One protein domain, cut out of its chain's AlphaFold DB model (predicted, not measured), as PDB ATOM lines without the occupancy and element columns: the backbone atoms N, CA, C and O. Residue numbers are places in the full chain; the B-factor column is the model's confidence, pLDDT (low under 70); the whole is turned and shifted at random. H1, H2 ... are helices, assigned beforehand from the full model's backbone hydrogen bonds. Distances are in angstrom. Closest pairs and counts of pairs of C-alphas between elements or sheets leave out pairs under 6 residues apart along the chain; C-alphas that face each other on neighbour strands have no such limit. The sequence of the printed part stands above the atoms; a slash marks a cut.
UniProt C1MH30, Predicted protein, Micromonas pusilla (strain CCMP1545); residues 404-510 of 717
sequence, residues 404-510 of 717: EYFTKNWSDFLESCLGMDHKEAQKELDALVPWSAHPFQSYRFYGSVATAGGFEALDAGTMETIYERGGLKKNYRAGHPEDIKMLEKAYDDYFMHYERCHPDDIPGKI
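AT A GLANCE: This is residues 404 to 510 of the 717 residues of the protein "Predicted protein" of Micromonas pusilla (strain CCMP1545) (UniProt C1MH30). A compact cluster of short helices: H2 and H5 run side by side in opposite directions, H1 crosses the end of this pair where H2 begins and H5 ends, and H4 crosses H5 nearer its other end. H3 stands crosswise to H2 and H5 close to the middle of the whole, and the short H6 follows H5 past H1. The printed part has 107 residues, with six named helices in the order H1 to H6 and no named strand; the class is all helix. The radius of gyration of the C-alphas is 13.1 A, and the rounded outline spans 34 by 31 by 21 A.

HOW THE PARTS SIT: H1, residues 404 to 418, is the longest helix by residues. With residues 410 to 415 alone it touches H2, residues 422 to 432, about perpendicular at 87 degrees; the closest C-alphas are those of Ser 411 and His 422, 5.1 A apart. H2 touches H5, residues 481 to 494, at a shallow tilt of 19 degrees, opposite ways, closest at the C-alphas of Leu 432 and Met 486, 6.7 A apart. H5, with residues 484 to 488 alone, touches H4, residues 460 to 469, about perpendicular at 86 degrees, closest at the C-alphas of Glu 464 and Ile 484, 6.8 A apart. H3, residues 442 to 450, and H4 only just touch, with 3 pairs of C-alphas within 8 A, at a steep tilt of 56 degrees, opposite ways; their closest C-alphas, Ser 448 and Ile 466, are 6.3 A apart. H3 is close but not clearly touching to H1, H2 and H5. H6, residues 496 to 501, is close but not clearly touching to H1, the closest C-alphas being those of Phe 413 and Tyr 498, 6.7 A apart, and meets H5 only through their link. H4 is apart from H1, H2 and H6. Every O i to N i+4 pair is within hydrogen-bond range in H1, H2, H3, H5 and H6; in H4 it is 5 of 6.

IN THESE COORDINATES: H1 begins at C-alpha 404 (140.663, 109.466, 135.658) and is 20.3 A long from first to last C-alpha. H2 measures 15.2 A, H3 11.9 A, H4 14.6 A, H5 20.1 A and H6 8.9 A. H5 ends at C-alpha 494 (129.327, 118.616, 125.497), and H6 ends at C-alpha 501 (126.997, 120.330, 137.275).

THE WHOLE: The two C-alphas farthest apart, those of Trp 435 and Ile 510, are 37.6 A apart. The printed part has no cut. The link from H4 to H5, 11 residues, is long; those from H1 to H2 and H5 to H6 are tight. Mean pLDDT of the printed part is 90.3, with residues 478 to 479 and residue 510 under 70.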
ATOM      1  N   GLU A 404     141.499 110.654 135.424       94.94
ATOM      2  CA  GLU A 404     140.663 109.466 135.658       94.94
ATOM      3  C   GLU A 404     139.328 109.841 136.314       94.94
ATOM      4  O   GLU A 404     138.288 109.306 135.932       94.94
ATOM      5  N   TYR A 405     139.350 110.828 137.214       94.94
ATOM      6  CA  TYR A 405     138.164 111.410 137.839       94.94
ATOM      7  C   TYR A 405     137.286 112.128 136.808       94.94
ATOM      8  O   TYR A 405     136.134 111.739 136.634       94.94
ATOM      9  N   PHE A 406     137.856 113.067 136.039       96.38
ATOM     10  CA  PHE A 406     137.139 113.745 134.954       96.38
ATOM     11  C   PHE A 406     136.536 112.746 133.957       96.38
ATOM     12  O   PHE A 406     135.367 112.850 133.615       96.38
ATOM     13  N   THR A 407     137.310 111.751 133.500       95.94
ATOM     14  CA  THR A 407     136.831 110.796 132.482       95.94
ATOM     15  C   THR A 407     135.620 110.007 132.990       95.94
ATOM     16  O   THR A 407     134.708 109.748 132.209       95.94
ATOM     17  N   LYS A 408     135.587 109.665 134.288       96.50
ATOM     18  CA  LYS A 408     134.446 109.003 134.931       96.50
ATOM     19  C   LYS A 408     133.263 109.957 135.121       96.50
ATOM     20  O   LYS A 408     132.161 109.634 134.698       96.50
ATOM     21  N   ASN A 409     133.462 111.119 135.742       96.56
ATOM     22  CA  ASN A 409     132.368 112.066 135.976       96.56
ATOM     23  C   ASN A 409     131.733 112.513 134.652       96.56
ATOM     24  O   ASN A 409     130.513 112.593 134.545       96.56
ATOM     25  N   TRP A 410     132.548 112.745 133.620       97.56
ATOM     26  CA  TRP A 410     132.076 113.111 132.289       97.56
ATOM     27  C   TRP A 410     131.357 111.945 131.596       97.56
ATOM     28  O   TRP A 410     130.325 112.186 130.981       97.56
ATOM     29  N   SER A 411     131.790 110.681 131.743       97.44
ATOM     30  CA  SER A 411     130.990 109.543 131.245       97.44
ATOM     31  C   SER A 411     129.654 109.403 131.977       97.44
ATOM     32  O   SER A 411     128.622 109.253 131.326       97.44
ATOM     33  N   ASP A 412     129.658 109.520 133.306       97.06
ATOM     34  CA  ASP A 412     128.455 109.417 134.136       97.06
ATOM     35  C   ASP A 412     127.462 110.555 133.801       97.06
ATOM     36  O   ASP A 412     126.252 110.331 133.725       97.06
ATOM     37  N   PHE A 413     127.964 111.765 133.522       97.69
ATOM     38  CA  PHE A 413     127.192 112.913 133.030       97.69
ATOM     39  C   PHE A 413     126.642 112.707 131.608       97.69
ATOM     40  O   PHE A 413     125.468 112.979 131.363       97.69
ATOM     41  N   LEU A 414     127.452 112.227 130.659       97.62
ATOM     42  CA  LEU A 414     127.005 112.006 129.277       97.62
ATOM     43  C   LEU A 414     125.884 110.958 129.215       97.62
ATOM     44  O   LEU A 414     124.887 111.169 128.519       97.62
ATOM     45  N   GLU A 415     125.997 109.876 129.990       97.06
ATOM     46  CA  GLU A 415     124.962 108.840 130.070       97.06
ATOM     47  C   GLU A 415     123.687 109.336 130.776       97.06
ATOM     48  O   GLU A 415     122.586 109.025 130.321       97.06
ATOM     49  N   SER A 416     123.804 110.131 131.850       96.50
ATOM     50  CA  SER A 416     122.647 110.573 132.651       96.50
ATOM     51  C   SER A 416     121.943 111.837 132.140       96.50
ATOM     52  O   SER A 416     120.717 111.910 132.204       96.50
ATOM     53  N   CYS A 417     122.680 112.825 131.625       96.31
ATOM     54  CA  CYS A 417     122.135 114.117 131.197       96.31
ATOM     55  C   CYS A 417     121.906 114.214 129.682       96.31
ATOM     56  O   CYS A 417     120.935 114.848 129.266       96.31
ATOM     57  N   LEU A 418     122.761 113.596 128.855       94.69
ATOM     58  CA  LEU A 418     122.616 113.609 127.388       94.69
ATOM     59  C   LEU A 418     122.093 112.282 126.808       94.69
ATOM     60  O   LEU A 418     121.667 112.251 125.654       94.69
ATOM     61  N   GLY A 419     122.096 111.195 127.587       96.56
ATOM     62  CA  GLY A 419     121.689 109.864 127.123       96.56
ATOM     63  C   GLY A 419     122.653 109.249 126.101       96.56
ATOM     64  O   GLY A 419     122.217 108.482 125.242       96.56
ATOM     65  N   MET A 420     123.940 109.609 126.155       97.12
ATOM     66  CA  MET A 420     124.950 109.290 125.140       97.12
ATOM     67  C   MET A 420     126.134 108.512 125.744       97.12
ATOM     68  O   MET A 420     126.683 108.920 126.763       97.12
ATOM     69  N   ASP A 421     126.577 107.417 125.104       97.25
ATOM     70  CA  ASP A 421     127.825 106.721 125.490       97.25
ATOM     71  C   ASP A 421     129.004 107.695 125.337       97.25
ATOM     72  O   ASP A 421     129.153 108.333 124.291       97.25
ATOM     73  N   HIS A 422     129.899 107.740 126.325       96.19
ATOM     74  CA  HIS A 422     131.194 108.431 126.245       96.19
ATOM     75  C   HIS A 422     131.933 108.172 124.914       96.19
ATOM     76  O   HIS A 422     132.610 109.053 124.388       96.19
ATOM     77  N   LYS A 423     131.805 106.973 124.329       96.88
ATOM     78  CA  LYS A 423     132.391 106.625 123.022       96.88
ATOM     79  C   LYS A 423     131.637 107.207 121.823       96.88
ATOM     80  O   LYS A 423     132.272 107.420 120.794       96.88
ATOM     81  N   GLU A 424     130.327 107.446 121.913       97.31
ATOM     82  CA  GLU A 424     129.584 108.177 120.875       97.31
ATOM     83  C   GLU A 424     129.921 109.671 120.958       97.31
ATOM     84  O   GLU A 424     130.322 110.232 119.943       97.31
ATOM     85  N   ALA A 425     129.947 110.264 122.159       97.06
ATOM     86  CA  ALA A 425     130.380 111.651 122.366       97.06
ATOM     87  C   ALA A 425     131.820 111.897 121.881       97.06
ATOM     88  O   ALA A 425     132.069 112.808 121.096       97.06
ATOM     89  N   GLN A 426     132.773 111.040 122.269       96.25
ATOM     90  CA  GLN A 426     134.156 111.112 121.786       96.25
ATOM     91  C   GLN A 426     134.238 110.988 120.256       96.25
ATOM     92  O   GLN A 426     135.032 111.684 119.633       96.25
ATOM     93  N   LYS A 427     133.412 110.136 119.639       96.69
ATOM     94  CA  LYS A 427     133.368 109.957 118.181       96.69
ATOM     95  C   LYS A 427     132.738 111.156 117.465       96.69
ATOM     96  O   LYS A 427     133.187 111.490 116.371       96.69
ATOM     97  N   GLU A 428     131.716 111.793 118.035       96.56
ATOM     98  CA  GLU A 428     131.130 113.014 117.472       96.56
ATOM     99  C   GLU A 428     132.088 114.215 117.651       96.56
ATOM    100  O   GLU A 428     132.256 114.985 116.708       96.56
ATOM    101  N   LEU A 429     132.844 114.302 118.756       95.56
ATOM    102  CA  LEU A 429     133.955 115.257 118.934       95.56
ATOM    103  C   LEU A 429     135.122 115.018 117.955       95.56
ATOM    104  O   LEU A 429     135.614 115.965 117.343       95.56
ATOM    105  N   ASP A 430     135.539 113.762 117.749       94.19
ATOM    106  CA  ASP A 430     136.532 113.394 116.726       94.19
ATOM    107  C   ASP A 430     136.041 113.786 115.313       94.19
ATOM    108  O   ASP A 430     136.824 114.238 114.476       94.19
ATOM    109  N   ALA A 431     134.735 113.656 115.050       94.00
ATOM    110  CA  ALA A 431     134.107 114.012 113.776       94.00
ATOM    111  C   ALA A 431     133.859 115.523 113.584       94.00
ATOM    112  O   ALA A 431     133.660 115.947 112.444       94.00
ATOM    113  N   LEU A 432     133.900 116.333 114.650       89.94
ATOM    114  CA  LEU A 432     133.913 117.801 114.565       89.94
ATOM    115  C   LEU A 432     135.286 118.355 114.154       89.94
ATOM    116  O   LEU A 432     135.349 119.467 113.635       89.94
ATOM    117  N   VAL A 433     136.373 117.593 114.337       87.38
ATOM    118  CA  VAL A 433     137.746 118.018 113.992       87.38
ATOM    119  C   VAL A 433     138.447 117.015 113.045       87.38
ATOM    120  O   VAL A 433     139.539 116.525 113.347       87.38
ATOM    121  N   PRO A 434     137.871 116.700 111.863       84.50
ATOM    122  CA  PRO A 434     138.337 115.629 110.968       84.50
ATOM    123  C   PRO A 434     139.715 115.856 110.314       84.50
ATOM    124  O   PRO A 434     140.220 114.963 109.637       84.50
ATOM    125  N   TRP A 435     140.333 117.030 110.485       80.50
ATOM    126  CA  TRP A 435     141.723 117.299 110.085       80.50
ATOM    127  C   TRP A 435     142.748 117.003 111.191       80.50
ATOM    128  O   TRP A 435     143.950 117.082 110.934       80.50
ATOM    129  N   SER A 436     142.306 116.660 112.405       83.12
ATOM    130  CA  SER A 436     143.203 116.271 113.492       83.12
ATOM    131  C   SER A 436     143.828 114.901 113.229       83.12
ATOM    132  O   SER A 436     143.132 113.910 113.015       83.12
ATOM    133  N   ALA A 437     145.155 114.807 113.327       87.00
ATOM    134  CA  ALA A 437     145.873 113.527 113.274       87.00
ATOM    135  C   ALA A 437     145.719 112.686 114.564       87.00
ATOM    136  O   ALA A 437     146.224 111.564 114.652       87.00
ATOM    137  N   HIS A 438     145.052 113.237 115.583       89.19
ATOM    138  CA  HIS A 438     144.887 112.649 116.910       89.19
ATOM    139  C   HIS A 438     143.427 112.754 117.383       89.19
ATOM    140  O   HIS A 438     142.780 113.762 117.093       89.19
ATOM    141  N   PRO A 439     142.902 111.769 118.137       92.44
ATOM    142  CA  PRO A 439     141.559 111.862 118.703       92.44
ATOM    143  C   PRO A 439     141.445 113.076 119.630       92.44
ATOM    144  O   PRO A 439     142.415 113.451 120.307       92.44
ATOM    145  N   PHE A 440     140.262 113.678 119.663       93.00
ATOM    146  CA  PHE A 440     139.945 114.894 120.394       93.00
ATOM    147  C   PHE A 440     140.271 114.726 121.880       93.00
ATOM    148  O   PHE A 440     139.749 113.843 122.559       93.00
ATOM    149  N   GLN A 441     141.167 115.557 122.413       93.38
ATOM    150  CA  GLN A 441     141.657 115.399 123.785       93.38
ATOM    151  C   GLN A 441     140.709 116.064 124.793       93.38
ATOM    152  O   GLN A 441     141.093 117.051 125.415       93.38
ATOM    153  N   SER A 442     139.502 115.511 124.966       95.50
ATOM    154  CA  SER A 442     138.419 116.029 125.829       95.50
ATOM    155  C   SER A 442     138.916 116.570 127.175       95.50
ATOM    156  O   SER A 442     138.771 117.758 127.441       95.50
ATOM    157  N   TYR A 443     139.628 115.753 127.959       95.81
ATOM    158  CA  TYR A 443     140.235 116.163 129.237       95.81
ATOM    159  C   TYR A 443     141.173 117.376 129.131       95.81
ATOM    160  O   TYR A 443     141.177 118.235 130.005       95.81
ATOM    161  N   ARG A 444     142.000 117.455 128.078       94.25
ATOM    162  CA  ARG A 444     142.958 118.564 127.914       94.25
ATOM    163  C   ARG A 444     142.274 119.832 127.421       94.25
ATOM    164  O   ARG A 444     142.687 120.915 127.811       94.25
ATOM    165  N   PHE A 445     141.254 119.688 126.579       94.56
ATOM    166  CA  PHE A 445     140.426 120.789 126.109       94.56
ATOM    167  C   PHE A 445     139.625 121.387 127.272       94.56
ATOM    168  O   PHE A 445     139.849 122.543 127.619       94.56
ATOM    169  N   TYR A 446     138.814 120.566 127.952       96.12
ATOM    170  CA  TYR A 446     138.064 120.965 129.143       96.12
ATOM    171  C   TYR A 446     138.975 121.542 130.226       96.12
ATOM    172  O   TYR A 446     138.746 122.655 130.683       96.12
ATOM    173  N   GLY A 447     140.057 120.834 130.576       95.00
ATOM    174  CA  GLY A 447     141.005 121.285 131.591       95.00
ATOM    175  C   GLY A 447     141.640 122.640 131.270       95.00
ATOM    176  O   GLY A 447     141.793 123.446 132.179       95.00
ATOM    177  N   SER A 448     141.936 122.932 129.997       94.19
ATOM    178  CA  SER A 448     142.491 124.238 129.603       94.19
ATOM    179  C   SER A 448     141.477 125.378 129.778       94.19
ATOM    180  O   SER A 448     141.858 126.454 130.235       94.19
ATOM    181  N   VAL A 449     140.194 125.141 129.472       94.69
ATOM    182  CA  VAL A 449     139.108 126.112 129.718       94.69
ATOM    183  C   VAL A 449     138.842 126.274 131.215       94.69
ATOM    184  O   VAL A 449     138.795 127.398 131.707       94.69
ATOM    185  N   ALA A 450     138.758 125.177 131.970       95.06
ATOM    186  CA  ALA A 450     138.593 125.220 133.421       95.06
ATOM    187  C   ALA A 450     139.708 126.054 134.081       95.06
ATOM    188  O   ALA A 450     139.420 126.954 134.863       95.06
ATOM    189  N   THR A 451     140.976 125.859 133.687       93.38
ATOM    190  CA  THR A 451     142.107 126.672 134.184       93.38
ATOM    191  C   THR A 451     142.107 128.134 133.734       93.38
ATOM    192  O   THR A 451     142.860 128.927 134.292       93.38
ATOM    193  N   ALA A 452     141.297 128.504 132.738       93.25
ATOM    194  CA  ALA A 452     141.090 129.894 132.334       93.25
ATOM    195  C   ALA A 452     139.954 130.587 133.116       93.25
ATOM    196  O   ALA A 452     139.790 131.793 132.977       93.25
ATOM    197  N   GLY A 453     139.202 129.846 133.945       93.69
ATOM    198  CA  GLY A 453     138.050 130.334 134.715       93.69
ATOM    199  C   GLY A 453     136.709 129.673 134.356       93.69
ATOM    200  O   GLY A 453     135.683 130.046 134.924       93.69
ATOM    201  N   GLY A 454     136.709 128.688 133.450       93.88
ATOM    202  CA  GLY A 454     135.492 128.055 132.927       93.88
ATOM    203  C   GLY A 454     134.872 128.827 131.756       93.88
ATOM    204  O   GLY A 454     135.469 129.770 131.235       93.88
ATOM    205  N   PHE A 455     133.676 128.425 131.327       90.31
ATOM    206  CA  PHE A 455     132.983 129.006 130.171       90.31
ATOM    207  C   PHE A 455     132.720 130.511 130.317       90.31
ATOM    208  O   PHE A 455     132.840 131.261 129.356       90.31
ATOM    209  N   GLU A 456     132.412 130.974 131.529       89.19
ATOM    210  CA  GLU A 456     132.133 132.391 131.820       89.19
ATOM    211  C   GLU A 456     133.361 133.304 131.652       89.19
ATOM    212  O   GLU A 456     133.204 134.514 131.501       89.19
ATOM    213  N   ALA A 457     134.569 132.733 131.642       89.62
ATOM    214  CA  ALA A 457     135.815 133.443 131.361       89.62
ATOM    215  C   ALA A 457     136.250 133.351 129.883       89.62
ATOM    216  O   ALA A 457     137.264 133.938 129.506       89.62
ATOM    217  N   LEU A 458     135.508 132.633 129.028       87.19
ATOM    218  CA  LEU A 458     135.792 132.569 127.595       87.19
ATOM    219  C   LEU A 458     135.291 133.823 126.868       87.19
ATOM    220  O   LEU A 458     134.165 133.865 126.370       87.19
ATOM    221  N   ASP A 459     136.169 134.811 126.696       86.19
ATOM    222  CA  ASP A 459     136.045 135.705 125.542       86.19
ATOM    223  C   ASP A 459     136.599 135.041 124.258       86.19
ATOM    224  O   ASP A 459     137.282 134.009 124.286       86.19
ATOM    225  N   ALA A 460     136.305 135.636 123.098       73.88
ATOM    226  CA  ALA A 460     136.705 135.077 121.803       73.88
ATOM    227  C   ALA A 460     138.239 135.014 121.601       73.88
ATOM    228  O   ALA A 460     138.722 134.178 120.838       73.88
ATOM    229  N   GLY A 461     139.019 135.857 122.292       83.00
ATOM    230  CA  GLY A 461     140.487 135.790 122.287       83.00
ATOM    231  C   GLY A 461     141.032 134.736 123.259       83.00
ATOM    232  O   GLY A 461     142.103 134.162 123.052       83.00
ATOM    233  N   THR A 462     140.276 134.419 124.304       86.25
ATOM    234  CA  THR A 462     140.605 133.409 125.309       86.25
ATOM    235  C   THR A 462     140.523 132.011 124.707       86.25
ATOM    236  O   THR A 462     141.437 131.216 124.912       86.25
ATOM    237  N   MET A 463     139.541 131.734 123.841       87.94
ATOM    238  CA  MET A 463     139.520 130.488 123.057       87.94
ATOM    239  C   MET A 463     140.723 130.347 122.109       87.94
ATOM    240  O   MET A 463     141.294 129.257 122.014       87.94
ATOM    241  N   GLU A 464     141.179 131.429 121.467       88.25
ATOM    242  CA  GLU A 464     142.405 131.403 120.655       88.25
ATOM    243  C   GLU A 464     143.656 131.166 121.523       88.25
ATOM    244  O   GLU A 464     144.469 130.288 121.227       88.25
ATOM    245  N   THR A 465     143.800 131.862 122.655       88.31
ATOM    246  CA  THR A 465     144.961 131.654 123.540       88.31
ATOM    247  C   THR A 465     144.948 130.294 124.246       88.31
ATOM    248  O   THR A 465     146.022 129.738 124.473       88.31
ATOM    249  N   ILE A 466     143.784 129.697 124.524       88.44
ATOM    250  CA  ILE A 466     143.643 128.306 124.996       88.44
ATOM    251  C   ILE A 466     144.069 127.316 123.910       88.44
ATOM    252  O   ILE A 466     144.806 126.366 124.189       88.44
ATOM    253  N   TYR A 467     143.661 127.551 122.663       85.12
ATOM    254  CA  TYR A 467     144.075 126.752 121.514       85.12
ATOM    255  C   TYR A 467     145.604 126.767 121.318       85.12
ATOM    256  O   TYR A 467     146.225 125.721 121.093       85.12
ATOM    257  N   GLU A 468     146.229 127.936 121.475       84.88
ATOM    258  CA  GLU A 468     147.684 128.115 121.439       84.88
ATOM    259  C   GLU A 468     148.380 127.438 122.642       84.88
ATOM    260  O   GLU A 468     149.246 126.574 122.464       84.88
ATOM    261  N   ARG A 469     148.000 127.816 123.873       79.56
ATOM    262  CA  ARG A 469     148.704 127.480 125.128       79.56
ATOM    263  C   ARG A 469     148.425 126.069 125.635       79.56
ATOM    264  O   ARG A 469     149.342 125.420 126.132       79.56
ATOM    265  N   GLY A 470     147.212 125.543 125.448       72.69
ATOM    266  CA  GLY A 470     146.835 124.171 125.827       72.69
ATOM    267  C   GLY A 470     147.557 123.077 125.023       72.69
ATOM    268  O   GLY A 470     147.351 121.881 125.247       72.69
ATOM    269  N   GLY A 471     148.404 123.465 124.060       74.75
ATOM    270  CA  GLY A 471     149.104 122.568 123.141       74.75
ATOM    271  C   GLY A 471     148.213 122.010 122.029       74.75
ATOM    272  O   GLY A 471     148.666 121.169 121.254       74.75
ATOM    273  N   LEU A 472     146.968 122.484 121.931       76.44
ATOM    274  CA  LEU A 472     145.959 122.036 120.969       76.44
ATOM    275  C   LEU A 472     146.376 122.374 119.524       76.44
ATOM    276  O   LEU A 472     146.216 121.542 118.632       76.44
ATOM    277  N   LYS A 473     147.076 123.502 119.328       79.88
ATOM    278  CA  LYS A 473     147.781 123.922 118.096       79.88
ATOM    279  C   LYS A 473     148.776 122.892 117.513       79.88
ATOM    280  O   LYS A 473     149.225 123.064 116.385       79.88
ATOM    281  N   LYS A 474     149.138 121.821 118.240       77.88
ATOM    282  CA  LYS A 474     149.933 120.686 117.706       77.88
ATOM    283  C   LYS A 474     149.086 119.589 117.052       77.88
ATOM    284  O   LYS A 474     149.616 118.827 116.249       77.88
ATOM    285  N   ASN A 475     147.806 119.502 117.406       72.75
ATOM    286  CA  ASN A 475     146.866 118.502 116.896       72.75
ATOM    287  C   ASN A 475     145.967 119.091 115.796       72.75
ATOM    288  O   ASN A 475     145.561 118.376 114.884       72.75
ATOM    289  N   TYR A 476     145.658 120.386 115.902       73.69
ATOM    290  CA  TYR A 476     144.682 121.102 115.078       73.69
ATOM    291  C   TYR A 476     145.357 122.100 114.120       73.69
ATOM    292  O   TYR A 476     146.558 122.365 114.211       73.69
ATOM    293  N   ARG A 477     144.602 122.636 113.151       72.50
ATOM    294  CA  ARG A 477     145.160 123.416 112.039       72.50
ATOM    295  C   ARG A 477     145.321 124.890 112.417       72.50
ATOM    296  O   ARG A 477     144.407 125.687 112.239       72.50
ATOM    297  N   ALA A 478     146.508 125.216 112.930       59.78
ATOM    298  CA  ALA A 478     146.871 126.500 113.532       59.78
ATOM    299  C   ALA A 478     146.114 127.743 113.004       59.78
ATOM    300  O   ALA A 478     146.372 128.197 111.888       59.78
ATOM    301  N   GLY A 479     145.256 128.325 113.850       66.88
ATOM    302  CA  GLY A 479     144.731 129.687 113.685       66.88
ATOM    303  C   GLY A 479     143.624 129.877 112.643       66.88
ATOM    304  O   GLY A 479     143.421 131.001 112.191       66.88
ATOM    305  N   HIS A 480     142.904 128.828 112.221       84.44
ATOM    306  CA  HIS A 480     141.717 129.042 111.386       84.44
ATOM    307  C   HIS A 480     140.507 129.457 112.253       84.44
ATOM    308  O   HIS A 480     140.164 128.735 113.190       84.44
ATOM    309  N   PRO A 481     139.798 130.562 111.950       88.31
ATOM    310  CA  PRO A 481     138.680 131.032 112.778       88.31
ATOM    311  C   PRO A 481     137.446 130.114 112.721       88.31
ATOM    312  O   PRO A 481     136.521 130.266 113.515       88.31
ATOM    313  N   GLU A 482     137.413 129.159 111.788       88.94
ATOM    314  CA  GLU A 482     136.400 128.099 111.759       88.94
ATOM    315  C   GLU A 482     136.728 126.970 112.754       88.94
ATOM    316  O   GLU A 482     135.807 126.476 113.401       88.94
ATOM    317  N   ASP A 483     138.010 126.611 112.945       86.88
ATOM    318  CA  ASP A 483     138.444 125.659 113.984       86.88
ATOM    319  C   ASP A 483     138.014 126.167 115.369       86.88
ATOM    320  O   ASP A 483     137.452 125.406 116.154       86.88
ATOM    321  N   ILE A 484     138.219 127.463 115.646       89.00
ATOM    322  CA  ILE A 484     137.830 128.103 116.914       89.00
ATOM    323  C   ILE A 484     136.317 127.971 117.137       89.00
ATOM    324  O   ILE A 484     135.903 127.446 118.164       89.00
ATOM    325  N   LYS A 485     135.490 128.312 116.141       91.12
ATOM    326  CA  LYS A 485     134.020 128.183 116.221       91.12
ATOM    327  C   LYS A 485     133.528 126.746 116.378       91.12
ATOM    328  O   LYS A 485     132.493 126.505 116.997       91.12
ATOM    329  N   MET A 486     134.247 125.775 115.820       91.94
ATOM    330  CA  MET A 486     133.933 124.358 116.013       91.94
ATOM    331  C   MET A 486     134.346 123.861 117.404       91.94
ATOM    332  O   MET A 486     133.672 122.986 117.943       91.94
ATOM    333  N   LEU A 487     135.368 124.461 118.025       91.88
ATOM    334  CA  LEU A 487     135.722 124.228 119.429       91.88
ATOM    335  C   LEU A 487     134.762 124.923 120.403       91.88
ATOM    336  O   LEU A 487     134.362 124.291 121.374       91.88
ATOM    337  N   GLU A 488     134.335 126.158 120.132       92.50
ATOM    338  CA  GLU A 488     133.267 126.853 120.875       92.50
ATOM    339  C   GLU A 488     131.992 125.999 120.882       92.50
ATOM    340  O   GLU A 488     131.504 125.611 121.940       92.50
ATOM    341  N   LYS A 489     131.527 125.577 119.698       93.00
ATOM    342  CA  LYS A 489     130.365 124.689 119.564       93.00
ATOM    343  C   LYS A 489     130.563 123.337 120.266       93.00
ATOM    344  O   LYS A 489     129.620 122.812 120.852       93.00
ATOM    345  N   ALA A 490     131.765 122.759 120.210       93.94
ATOM    346  CA  ALA A 490     132.074 121.537 120.950       93.94
ATOM    347  C   ALA A 490     132.014 121.759 122.471       93.94
ATOM    348  O   ALA A 490     131.597 120.852 123.188       93.94
ATOM    349  N   TYR A 491     132.393 122.942 122.963       95.56
ATOM    350  CA  TYR A 491     132.245 123.302 124.371       95.56
ATOM    351  C   TYR A 491     130.771 123.423 124.767       95.56
ATOM    352  O   TYR A 491     130.347 122.778 125.729       95.56
ATOM    353  N   ASP A 492     129.985 124.168 123.989       94.62
ATOM    354  CA  ASP A 492     128.547 124.356 124.200       94.62
ATOM    355  C   ASP A 492     127.790 123.022 124.286       94.62
ATOM    356  O   ASP A 492     127.044 122.793 125.239       94.62
ATOM    357  N   ASP A 493     127.996 122.138 123.302       95.31
ATOM    358  CA  ASP A 493     127.225 120.897 123.155       95.31
ATOM    359  C   ASP A 493     127.573 119.827 124.216       95.31
ATOM    360  O   ASP A 493     126.697 119.045 124.590       95.31
ATOM    361  N   TYR A 494     128.829 119.756 124.694       96.81
ATOM    362  CA  TYR A 494     129.327 118.616 125.497       96.81
ATOM    363  C   TYR A 494     129.947 118.966 126.858       96.81
ATOM    364  O   TYR A 494     130.125 118.063 127.683       96.81
ATOM    365  N   PHE A 495     130.312 120.229 127.104       97.06
ATOM    366  CA  PHE A 495     131.079 120.628 128.293       97.06
ATOM    367  C   PHE A 495     130.401 121.729 129.122       97.06
ATOM    368  O   PHE A 495     130.459 121.651 130.343       97.06
ATOM    369  N   MET A 496     129.675 122.681 128.520       95.75
ATOM    370  CA  MET A 496     129.011 123.769 129.263       95.75
ATOM    371  C   MET A 496     128.014 123.248 130.316       95.75
ATOM    372  O   MET A 496     127.930 123.770 131.426       95.75
ATOM    373  N   HIS A 497     127.249 122.200 129.992       95.44
ATOM    374  CA  HIS A 497     126.331 121.580 130.957       95.44
ATOM    375  C   HIS A 497     127.060 120.684 131.974       95.44
ATOM    376  O   HIS A 497     126.617 120.602 133.116       95.44
ATOM    377  N   TYR A 498     128.190 120.066 131.604       97.19
ATOM    378  CA  TYR A 498     129.037 119.333 132.552       97.19
ATOM    379  C   TYR A 498     129.618 120.282 133.605       97.19
ATOM    380  O   TYR A 498     129.525 119.996 134.795       97.19
ATOM    381  N   GLU A 499     130.154 121.426 133.167       96.69
ATOM    382  CA  GLU A 499     130.734 122.472 134.014       96.69
ATOM    383  C   GLU A 499     129.727 122.989 135.050       96.69
ATOM    384  O   GLU A 499     130.031 123.035 136.237       96.69
ATOM    385  N   ARG A 500     128.493 123.289 134.626       95.12
ATOM    386  CA  ARG A 500     127.415 123.739 135.527       95.12
ATOM    387  C   ARG A 500     127.013 122.699 136.581       95.12
ATOM    388  O   ARG A 500     126.507 123.082 137.630       95.12
ATOM    389  N   CYS A 501     127.229 121.412 136.313       95.69
ATOM    390  CA  CYS A 501     126.997 120.330 137.275       95.69
ATOM    391  C   CYS A 501     128.220 120.028 138.162       95.69
ATOM    392  O   CYS A 501     128.074 119.306 139.145       95.69
ATOM    393  N   HIS A 502     129.404 120.550 137.824       94.75
ATOM    394  CA  HIS A 502     130.669 120.291 138.519       94.75
ATOM    395  C   HIS A 502     131.474 121.599 138.687       94.75
ATOM    396  O   HIS A 502     132.581 121.707 138.153       94.75
ATOM    397  N   PRO A 503     130.950 122.614 139.404       93.62
ATOM    398  CA  PRO A 503     131.657 123.884 139.591       93.62
ATOM    399  C   PRO A 503     133.025 123.693 140.265       93.62
ATOM    400  O   PRO A 503     133.981 124.380 139.912       93.62
ATOM    401  N   ASP A 504     133.148 122.700 141.151       92.88
ATOM    402  CA  ASP A 504     134.376 122.389 141.894       92.88
ATOM    403  C   ASP A 504     135.514 121.827 141.009       92.88
ATOM    404  O   ASP A 504     136.665 121.756 141.447       92.88
ATOM    405  N   ASP A 505     135.233 121.443 139.751       92.19
ATOM    406  CA  ASP A 505     136.274 121.094 138.770       92.19
ATOM    407  C   ASP A 505     137.044 122.339 138.273       92.19
ATOM    408  O   ASP A 505     138.147 122.185 137.737       92.19
ATOM    409  N   ILE A 506     136.506 123.556 138.456       92.12
ATOM    410  CA  ILE A 506     137.072 124.829 137.978       92.12
ATOM    411  C   ILE A 506     138.045 125.403 139.029       92.12
ATOM    412  O   ILE A 506     137.609 125.859 140.091       92.12
ATOM    413  N   PRO A 507     139.367 125.461 138.770       89.06
ATOM    414  CA  PRO A 507     140.326 125.944 139.759       89.06
ATOM    415  C   PRO A 507     140.101 127.420 140.121       89.06
ATOM    416  O   PRO A 507     140.380 128.315 139.329       89.06
ATOM    417  N   GLY A 508     139.650 127.675 141.351       85.50
ATOM    418  CA  GLY A 508     139.468 129.026 141.894       85.50
ATOM    419  C   GLY A 508     138.015 129.483 142.023       85.50
ATOM    420  O   GLY A 508     137.779 130.433 142.763       85.50
ATOM    421  N   LYS A 509     137.044 128.781 141.420       83.06
ATOM    422  CA  LYS A 509     135.647 128.883 141.862       83.06
ATOM    423  C   LYS A 509     135.489 128.036 143.123       83.06
ATOM    424  O   LYS A 509     135.196 126.849 143.055       83.06
ATOM    425  N   ILE A 510     135.761 128.652 144.271       69.12
ATOM    426  CA  ILE A 510     135.310 128.111 145.553       69.12
ATOM    427  C   ILE A 510     133.782 128.187 145.532       69.12
ATOM    428  O   ILE A 510     133.211 129.203 145.142       69.12
TER     429      ILE A 510